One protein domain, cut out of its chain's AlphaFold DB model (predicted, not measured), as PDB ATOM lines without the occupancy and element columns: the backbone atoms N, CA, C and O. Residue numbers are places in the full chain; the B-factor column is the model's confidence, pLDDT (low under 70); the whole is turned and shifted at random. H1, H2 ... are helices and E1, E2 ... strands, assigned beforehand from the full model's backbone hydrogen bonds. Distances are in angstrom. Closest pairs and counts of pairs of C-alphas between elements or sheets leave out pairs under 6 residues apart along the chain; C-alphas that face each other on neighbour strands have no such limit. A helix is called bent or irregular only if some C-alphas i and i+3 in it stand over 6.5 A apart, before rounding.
ATOM      1  N   GLY A 182      45.970  -9.239  32.257       71.12
ATOM      2  CA  GLY A 182      47.264  -8.567  32.055       71.12
ATOM      3  C   GLY A 182      47.479  -7.272  32.857       71.12
ATOM      4  O   GLY A 182      48.596  -6.765  32.954       71.12
ATOM      5  N   SER A 183      46.411  -6.719  33.423       80.50
ATOM      6  CA  SER A 183      46.386  -5.457  34.165       80.50
ATOM      7  C   SER A 183      45.882  -5.611  35.602       80.50
ATOM      8  O   SER A 183      45.734  -4.601  36.292       80.50
ATOM      9  N   LEU A 184      45.635  -6.845  36.056       86.81
ATOM     10  CA  LEU A 184      45.000  -7.155  37.332       86.81
ATOM     11  C   LEU A 184      45.982  -7.142  38.506       86.81
ATOM     12  O   LEU A 184      46.897  -7.952  38.586       86.81
ATOM     13  N   LEU A 185      45.757  -6.265  39.480       90.06
ATOM     14  CA  LEU A 185      46.397  -6.341  40.791       90.06
ATOM     15  C   LEU A 185      45.379  -6.779  41.845       90.06
ATOM     16  O   LEU A 185      44.339  -6.142  41.997       90.06
ATOM     17  N   THR A 186      45.721  -7.808  42.619       89.19
ATOM     18  CA  THR A 186      44.945  -8.247  43.789       89.19
ATOM     19  C   THR A 186      45.655  -7.830  45.069       89.19
ATOM     20  O   THR A 186      46.887  -7.850  45.141       89.19
ATOM     21  N   CYS A 187      44.883  -7.456  46.088       90.25
ATOM     22  CA  CYS A 187      45.412  -7.192  47.421       90.25
ATOM     23  C   CYS A 187      46.250  -8.378  47.941       90.25
ATOM     24  O   CYS A 187      45.921  -9.536  47.702       90.25
ATOM     25  N   VAL A 188      47.345  -8.094  48.656       87.06
ATOM     26  CA  VAL A 188      48.207  -9.149  49.228       87.06
ATOM     27  C   VAL A 188      47.673  -9.718  50.541       87.06
ATOM     28  O   VAL A 188      48.186 -10.733  51.003       87.06
ATOM     29  N   ASP A 189      46.692  -9.052  51.148       87.06
ATOM     30  CA  ASP A 189      46.031  -9.499  52.368       87.06
ATOM     31  C   ASP A 189      45.037 -10.614  52.027       87.06
ATOM     32  O   ASP A 189      44.093 -10.388  51.274       87.06
ATOM     33  N   GLN A 190      45.228 -11.806  52.594       84.88
ATOM     34  CA  GLN A 190      44.394 -12.985  52.317       84.88
ATOM     35  C   GLN A 190      42.922 -12.793  52.710       84.88
ATOM     36  O   GLN A 190      42.041 -13.462  52.171       84.88
ATOM     37  N   ARG A 191      42.630 -11.860  53.626       89.12
ATOM     38  CA  ARG A 191      41.258 -11.512  54.022       89.12
ATOM     39  C   ARG A 191      40.609 -10.529  53.043       89.12
ATOM     40  O   ARG A 191      39.410 -10.275  53.130       89.12
ATOM     41  N   CYS A 192      41.377  -9.971  52.105       88.56
ATOM     42  CA  CYS A 192      40.919  -9.001  51.124       88.56
ATOM     43  C   CYS A 192      41.015  -9.549  49.696       88.56
ATOM     44  O   CYS A 192      42.091  -9.721  49.140       88.56
ATOM     45  N   ARG A 193      39.863  -9.702  49.039       85.56
ATOM     46  CA  ARG A 193      39.772 -10.109  47.625       85.56
ATOM     47  C   ARG A 193      39.605  -8.921  46.672       85.56
ATOM     48  O   ARG A 193      38.907  -9.008  45.670       85.56
ATOM     49  N   ALA A 194      40.148  -7.758  47.032       90.75
ATOM     50  CA  ALA A 194      39.993  -6.564  46.210       90.75
ATOM     51  C   ALA A 194      40.911  -6.617  44.987       90.75
ATOM     52  O   ALA A 194      42.122  -6.814  45.122       90.75
ATOM     53  N   ASN A 195      40.307  -6.376  43.826       91.19
ATOM     54  CA  ASN A 195      40.945  -6.362  42.521       91.19
ATOM     55  C   ASN A 195      40.969  -4.943  41.959       91.19
ATOM     56  O   ASN A 195      40.046  -4.154  42.176       91.19
ATOM     57  N   PHE A 196      42.044  -4.602  41.258       92.56
ATOM     58  CA  PHE A 196      42.275  -3.265  40.727       92.56
ATOM     59  C   PHE A 196      42.965  -3.339  39.368       92.56
ATOM     60  O   PHE A 196      43.859  -4.162  39.173       92.56
ATOM     61  N   HIS A 197      42.646  -2.414  38.459       92.25
ATOM     62  CA  HIS A 197      43.564  -2.129  37.356       92.25
ATOM     63  C   HIS A 197      44.873  -1.575  37.920       92.25
ATOM     64  O   HIS A 197      44.858  -0.696  38.790       92.25
ATOM     65  N   ILE A 198      46.000  -2.006  37.355       91.31
ATOM     66  CA  ILE A 198      47.332  -1.483  37.678       91.31
ATOM     67  C   ILE A 198      47.372   0.048  37.603       91.31
ATOM     68  O   ILE A 198      47.898   0.692  38.502       91.31
ATOM     69  N   ILE A 199      46.747   0.651  36.589       92.38
ATOM     70  CA  ILE A 199      46.733   2.111  36.416       92.38
ATOM     71  C   ILE A 199      45.867   2.791  37.485       92.38
ATOM     72  O   ILE A 199      46.296   3.787  38.063       92.38
ATOM     73  N   CYS A 200      44.681   2.251  37.790       94.69
ATOM     74  CA  CYS A 200      43.808   2.814  38.823       94.69
ATOM     75  C   CYS A 200      44.501   2.818  40.187       94.69
ATOM     76  O   CYS A 200      44.552   3.855  40.847       94.69
ATOM     77  N   LEU A 201      45.084   1.684  40.586       94.25
ATOM     78  CA  LEU A 201      45.773   1.584  41.871       94.25
ATOM     79  C   LEU A 201      47.051   2.431  41.902       94.25
ATOM     80  O   LEU A 201      47.339   3.057  42.919       94.25
ATOM     81  N   ALA A 202      47.791   2.505  40.788       93.88
ATOM     82  CA  ALA A 202      48.959   3.374  40.688       93.88
ATOM     83  C   ALA A 202      48.588   4.845  40.899       93.88
ATOM     84  O   ALA A 202      49.246   5.537  41.673       93.88
ATOM     85  N   ASN A 203      47.534   5.318  40.231       94.12
ATOM     86  CA  ASN A 203      47.059   6.693  40.364       94.12
ATOM     87  C   ASN A 203      46.576   6.988  41.785       94.12
ATOM     88  O   ASN A 203      46.865   8.064  42.303       94.12
ATOM     89  N   GLU A 204      45.910   6.030  42.435       94.62
ATOM     90  CA  GLU A 204      45.503   6.162  43.833       94.62
ATOM     91  C   GLU A 204      46.713   6.330  44.760       94.62
ATOM     92  O   GLU A 204      46.768   7.273  45.545       94.62
ATOM     93  N   PHE A 205      47.728   5.470  44.629       93.81
ATOM     94  CA  PHE A 205      48.929   5.523  45.473       93.81
ATOM     95  C   PHE A 205      49.764   6.783  45.232       93.81
ATOM     96  O   PHE A 205      50.453   7.260  46.128       93.81
ATOM     97  N   ARG A 206      49.706   7.336  44.020       93.50
ATOM     98  CA  ARG A 206      50.444   8.542  43.640       93.50
ATOM     99  C   ARG A 206      49.806   9.839  44.119       93.50
ATOM    100  O   ARG A 206      50.445  10.873  43.962       93.50
ATOM    101  N   LYS A 207      48.603   9.840  44.701       90.19
ATOM    102  CA  LYS A 207      47.970  11.085  45.182       90.19
ATOM    103  C   LYS A 207      48.862  11.870  46.155       90.19
ATOM    104  O   LYS A 207      48.862  13.093  46.110       90.19
ATOM    105  N   SER A 208      49.666  11.183  46.969       80.75
ATOM    106  CA  SER A 208      50.645  11.793  47.886       80.75
ATOM    107  C   SER A 208      52.032  12.046  47.270       80.75
ATOM    108  O   SER A 208      52.900  12.609  47.926       80.75
ATOM    109  N   GLU A 209      52.270  11.614  46.029       85.88
ATOM    110  CA  GLU A 209      53.572  11.613  45.347       85.88
ATOM    111  C   GLU A 209      53.409  11.843  43.825       85.88
ATOM    112  O   GLU A 209      53.976  11.125  42.994       85.88
ATOM    113  N   ALA A 210      52.594  12.831  43.433       84.19
ATOM    114  CA  ALA A 210      52.135  13.011  42.050       84.19
ATOM    115  C   ALA A 210      53.275  13.170  41.021       84.19
ATOM    116  O   ALA A 210      53.132  12.759  39.863       84.19
ATOM    117  N   GLN A 211      54.423  13.700  41.457       87.75
ATOM    118  CA  GLN A 211      55.632  13.901  40.657       87.75
ATOM    119  C   GLN A 211      56.302  12.597  40.196       87.75
ATOM    120  O   GLN A 211      57.106  12.615  39.262       87.75
ATOM    121  N   PHE A 212      55.997  11.460  40.826       87.94
ATOM    122  CA  PHE A 212      56.600  10.170  40.496       87.94
ATOM    123  C   PHE A 212      55.634   9.280  39.728       87.94
ATOM    124  O   PHE A 212      54.490   9.112  40.123       87.94
ATOM    125  N   VAL A 213      56.113   8.645  38.653       88.00
ATOM    126  CA  VAL A 213      55.292   7.747  37.818       88.00
ATOM    127  C   VAL A 213      55.039   6.390  38.481       88.00
ATOM    128  O   VAL A 213      53.973   5.807  38.312       88.00
ATOM    129  N   ILE A 214      56.018   5.882  39.232       89.94
ATOM    130  CA  ILE A 214      55.971   4.566  39.877       89.94
ATOM    131  C   ILE A 214      55.737   4.792  41.373       89.94
ATOM    132  O   ILE A 214      56.621   5.372  42.003       89.94
ATOM    133  N   PRO A 215      54.607   4.388  41.976       92.50
ATOM    134  CA  PRO A 215      54.442   4.462  43.426       92.50
ATOM    135  C   PRO A 215      55.340   3.434  44.128       92.50
ATOM    136  O   PRO A 215      55.753   2.442  43.532       92.50
ATOM    137  N   VAL A 216      55.654   3.675  45.397       91.62
ATOM    138  CA  VAL A 216      56.511   2.787  46.200       91.62
ATOM    139  C   VAL A 216      55.683   2.036  47.238       91.62
ATOM    140  O   VAL A 216      55.731   0.805  47.311       91.62
ATOM    141  N   ILE A 217      54.879   2.769  48.003       91.19
ATOM    142  CA  ILE A 217      53.968   2.256  49.025       91.19
ATOM    143  C   ILE A 217      52.617   2.944  48.831       91.19
ATOM    144  O   ILE A 217      52.554   4.088  48.387       91.19
ATOM    145  N   GLY A 218      51.543   2.245  49.166       92.31
ATOM    146  CA  GLY A 218      50.213   2.823  49.296       92.31
ATOM    147  C   GLY A 218      49.345   1.977  50.210       92.31
ATOM    148  O   GLY A 218      49.813   1.018  50.823       92.31
ATOM    149  N   VAL A 219      48.071   2.332  50.315       94.69
ATOM    150  CA  VAL A 219      47.113   1.652  51.188       94.69
ATOM    151  C   VAL A 219      45.998   1.067  50.337       94.69
ATOM    152  O   VAL A 219      45.469   1.750  49.462       94.69
ATOM    153  N   CYS A 220      45.629  -0.191  50.583       94.88
ATOM    154  CA  CYS A 220      44.510  -0.828  49.896       94.88
ATOM    155  C   CYS A 220      43.230   0.005  50.084       94.88
ATOM    156  O   CYS A 220      42.782   0.158  51.224       94.88
ATOM    157  N   PRO A 221      42.580   0.488  49.008       94.31
ATOM    158  CA  PRO A 221      41.349   1.270  49.135       94.31
ATOM    159  C   PRO A 221      40.219   0.518  49.851       94.31
ATOM    160  O   PRO A 221      39.403   1.153  50.516       94.31
ATOM    161  N   ASN A 222      40.221  -0.819  49.770       93.50
ATOM    162  CA  ASN A 222      39.201  -1.694  50.341       93.50
ATOM    163  C   ASN A 222      39.455  -2.051  51.819       93.50
ATOM    164  O   ASN A 222      38.632  -1.729  52.665       93.50
ATOM    165  N   CYS A 223      40.575  -2.710  52.144       94.19
ATOM    166  CA  CYS A 223      40.842  -3.215  53.505       94.19
ATOM    167  C   CYS A 223      41.781  -2.340  54.344       94.19
ATOM    168  O   CYS A 223      42.033  -2.655  55.500       94.19
ATOM    169  N   LYS A 224      42.324  -1.262  53.770       94.88
ATOM    170  CA  LYS A 224      43.270  -0.337  54.417       94.88
ATOM    171  C   LYS A 224      44.623  -0.934  54.836       94.88
ATOM    172  O   LYS A 224      45.436  -0.238  55.434       94.88
ATOM    173  N   THR A 225      44.925  -2.169  54.442       94.06
ATOM    174  CA  THR A 225      46.259  -2.765  54.610       94.06
ATOM    175  C   THR A 225      47.302  -1.995  53.792       94.06
ATOM    176  O   THR A 225      47.046  -1.624  52.643       94.06
ATOM    177  N   GLN A 226      48.484  -1.758  54.368       93.44
ATOM    178  CA  GLN A 226      49.613  -1.148  53.661       93.44
ATOM    179  C   GLN A 226      50.177  -2.118  52.617       93.44
ATOM    180  O   GLN A 226      50.454  -3.281  52.905       93.44
ATOM    181  N   LEU A 227      50.383  -1.628  51.399       91.44
ATOM    182  CA  LEU A 227      50.835  -2.401  50.250       91.44
ATOM    183  C   LEU A 227      52.142  -1.823  49.697       91.44
ATOM    184  O   LEU A 227      52.241  -0.625  49.426       91.44
ATOM    185  N   LYS A 228      53.136  -2.689  49.470       91.00
ATOM    186  CA  LYS A 228      54.343  -2.360  48.697       91.00
ATOM    187  C   LYS A 228      54.047  -2.562  47.209       91.00
ATOM    188  O   LYS A 228      53.655  -3.658  46.802       91.00
ATOM    189  N   TRP A 229      54.266  -1.533  46.390       91.19
ATOM    190  CA  TRP A 229      53.996  -1.588  44.946       91.19
ATOM    191  C   TRP A 229      54.768  -2.715  44.254       91.19
ATOM    192  O   TRP A 229      54.206  -3.477  43.470       91.19
ATOM    193  N   GLY A 230      56.042  -2.862  44.619       85.50
ATOM    194  CA  GLY A 230      56.912  -3.939  44.157       85.50
ATOM    195  C   GLY A 230      56.300  -5.322  44.284       85.50
ATOM    196  O   GLY A 230      56.187  -6.050  43.303       85.50
ATOM    197  N   THR A 231      55.849  -5.651  45.492       83.38
ATOM    198  CA  THR A 231      55.252  -6.948  45.813       83.38
ATOM    199  C   THR A 231      53.993  -7.216  44.988       83.38
ATOM    200  O   THR A 231      53.816  -8.332  44.504       83.38
ATOM    201  N   LEU A 232      53.139  -6.206  44.785       87.19
ATOM    202  CA  LEU A 232      51.920  -6.335  43.977       87.19
ATOM    203  C   LEU A 232      52.235  -6.642  42.510       87.19
ATOM    204  O   LEU A 232      51.689  -7.585  41.938       87.19
ATOM    205  N   VAL A 233      53.129  -5.855  41.904       84.50
ATOM    206  CA  VAL A 233      53.482  -6.009  40.487       84.50
ATOM    207  C   VAL A 233      54.219  -7.323  40.251       84.50
ATOM    208  O   VAL A 233      53.916  -8.015  39.281       84.50
ATOM    209  N   SER A 234      55.132  -7.713  41.146       76.06
ATOM    210  CA  SER A 234      55.828  -9.000  41.059       76.06
ATOM    211  C   SER A 234      54.858 -10.182  41.122       76.06
ATOM    212  O   SER A 234      54.959 -11.071  40.280       76.06
ATOM    213  N   LYS A 235      53.879 -10.174  42.041       73.50
ATOM    214  CA  LYS A 235      52.844 -11.224  42.117       73.50
ATOM    215  C   LYS A 235      51.994 -11.297  40.844       73.50
ATOM    216  O   LYS A 235      51.740 -12.390  40.352       73.50
ATOM    217  N   ASN A 236      51.591 -10.157  40.280       71.06
ATOM    218  CA  ASN A 236      50.828 -10.129  39.026       71.06
ATOM    219  C   ASN A 236      51.645 -10.647  37.827       71.06
ATOM    220  O   ASN A 236      51.164 -11.452  37.037       71.06
ATOM    221  N   MET A 237      52.915 -10.248  37.707       65.25
ATOM    222  CA  MET A 237      53.753 -10.710  36.597       65.25
ATOM    223  C   MET A 237      53.910 -12.232  36.557       65.25
ATOM    224  O   MET A 237      54.041 -12.771  35.455       65.25
ATOM    225  N   ILE A 238      53.924 -12.893  37.721       62.31
ATOM    226  CA  ILE A 238      53.940 -14.359  37.835       62.31
ATOM    227  C   ILE A 238      52.646 -14.929  37.235       62.31
ATOM    228  O   ILE A 238      52.725 -15.724  36.304       62.31
ATOM    229  N   ARG A 239      51.478 -14.417  37.652       60.44
ATOM    230  CA  ARG A 239      50.150 -14.869  37.187       60.44
ATOM    231  C   ARG A 239      49.975 -14.834  35.665       60.44
ATOM    232  O   ARG A 239      49.578 -15.825  35.074       60.44
ATOM    233  N   ILE A 240      50.339 -13.726  35.013       57.72
ATOM    234  CA  ILE A 240      50.173 -13.547  33.551       57.72
ATOM    235  C   ILE A 240      50.987 -14.572  32.731       57.72
ATOM    236  O   ILE A 240      50.732 -14.775  31.542       57.72
ATOM    237  N   ARG A 241      52.036 -15.170  33.306       54.12
ATOM    238  CA  ARG A 241      52.946 -16.048  32.555       54.12
ATOM    239  C   ARG A 241      52.495 -17.489  32.517       54.12
ATOM    240  O   ARG A 241      52.711 -18.104  31.478       54.12
ATOM    241  N   ASP A 242      51.878 -17.990  33.578       49.97
ATOM    242  CA  ASP A 242      51.432 -19.384  33.632       49.97
ATOM    243  C   ASP A 242      50.322 -19.656  32.596       49.97
ATOM    244  O   ASP A 242      50.253 -20.737  32.027       49.97
ATOM    245  N   GLU A 243      49.566 -18.627  32.208       48.84
ATOM    246  CA  GLU A 243      48.555 -18.687  31.140       48.84
ATOM    247  C   GLU A 243      49.126 -18.773  29.715       48.84
ATOM    248  O   GLU A 243      48.414 -19.165  28.802       48.84
ATOM    249  N   LYS A 244      50.392 -18.392  29.481       44.22
ATOM    250  CA  LYS A 244      51.016 -18.480  28.140       44.22
ATOM    251  C   LYS A 244      51.667 -19.834  27.854       44.22
ATOM    252  O   LYS A 244      52.225 -20.009  26.771       44.22
TER     253      LYS A 244
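Overview. This is residues 182 to 244 of the 246 residues of the protein "Structure-specific endonuclease subunit SLX1 homolog" of Trichinella sp. T6 (UniProt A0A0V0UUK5). Two small hairpins, E1 with E2 and E3 with E4, each run straight into a helix, H1 and H2, and each helix packs on a strand of the other hairpin: H2 on E1, H1 on E3. The helices come near each other around their beginnings and run opposite ways from there, making the long axis, while the turns of both hairpins point off to one side of it. The printed part has 63 residues, with two named helices and four named strands in the order E1 E2 H1 E3 E4 H2; each sheet, E1 - E2 and E3 - E4, is antiparallel, and the class is mixed. The whole is compact, with a radius of gyration of the C-alphas of 11.5 A, and spans 35 by 26 by 15 A.

Along the chain. Find C-alpha 184 at (45.000, -7.155, 37.332), where E1, residues 184 to 186, begins. Its partner E2 holds residues 195 to 197. From C-alpha 198 at (47.332, -1.483, 37.678), H1, residues 198 to 208, runs 17.1 A. It is irregular, but only just: C-alphas 205 and 208 are 6.9 A apart. Further on come E3, residues 217 to 219, and E4, residues 226 to 228. H2, residues 229 to 242, runs 21.2 A and ends with C-alpha 242 at (51.432, -19.384, 33.632).

Arrangement. Begin at the hairpin E1 and E2, whose directions stand at 144 degrees; N 185 and O 196 are within hydrogen-bond range at 2.8 A. From E1 look to H2: their closest C-alphas, of Leu 185 and Asn 236, are 6.1 A apart. E1 and H1 have their closest C-alphas at Leu 185 and Ile 198, 5.8 A. H1 and H2 are near each other, with 7 pairs of C-alphas within 10 A. Go on to H1 and E3, where the closest C-alphas, of Phe 205 and Gly 218, are 4.9 A apart. E3 and E4 form the second hairpin, at 148 degrees, with N 227 and O 218 within range at 2.8 A. E2 and H2 are apart, as are H1 and E4. Of the O i to N i+4 pairs, 6 of 7 in H1 and 8 of 10 in H2 are within range.

Size, cuts and confidence. The two C-alphas farthest apart are those of Ser 208 and Lys 244, 36.1 A. The printed part has no cut and no long link; E2 to H1 and E4 to H2 are tight links. Look at the B-factor column: the mean pLDDT of the printed part is 84.7, and residues 237 to 244 are under 70.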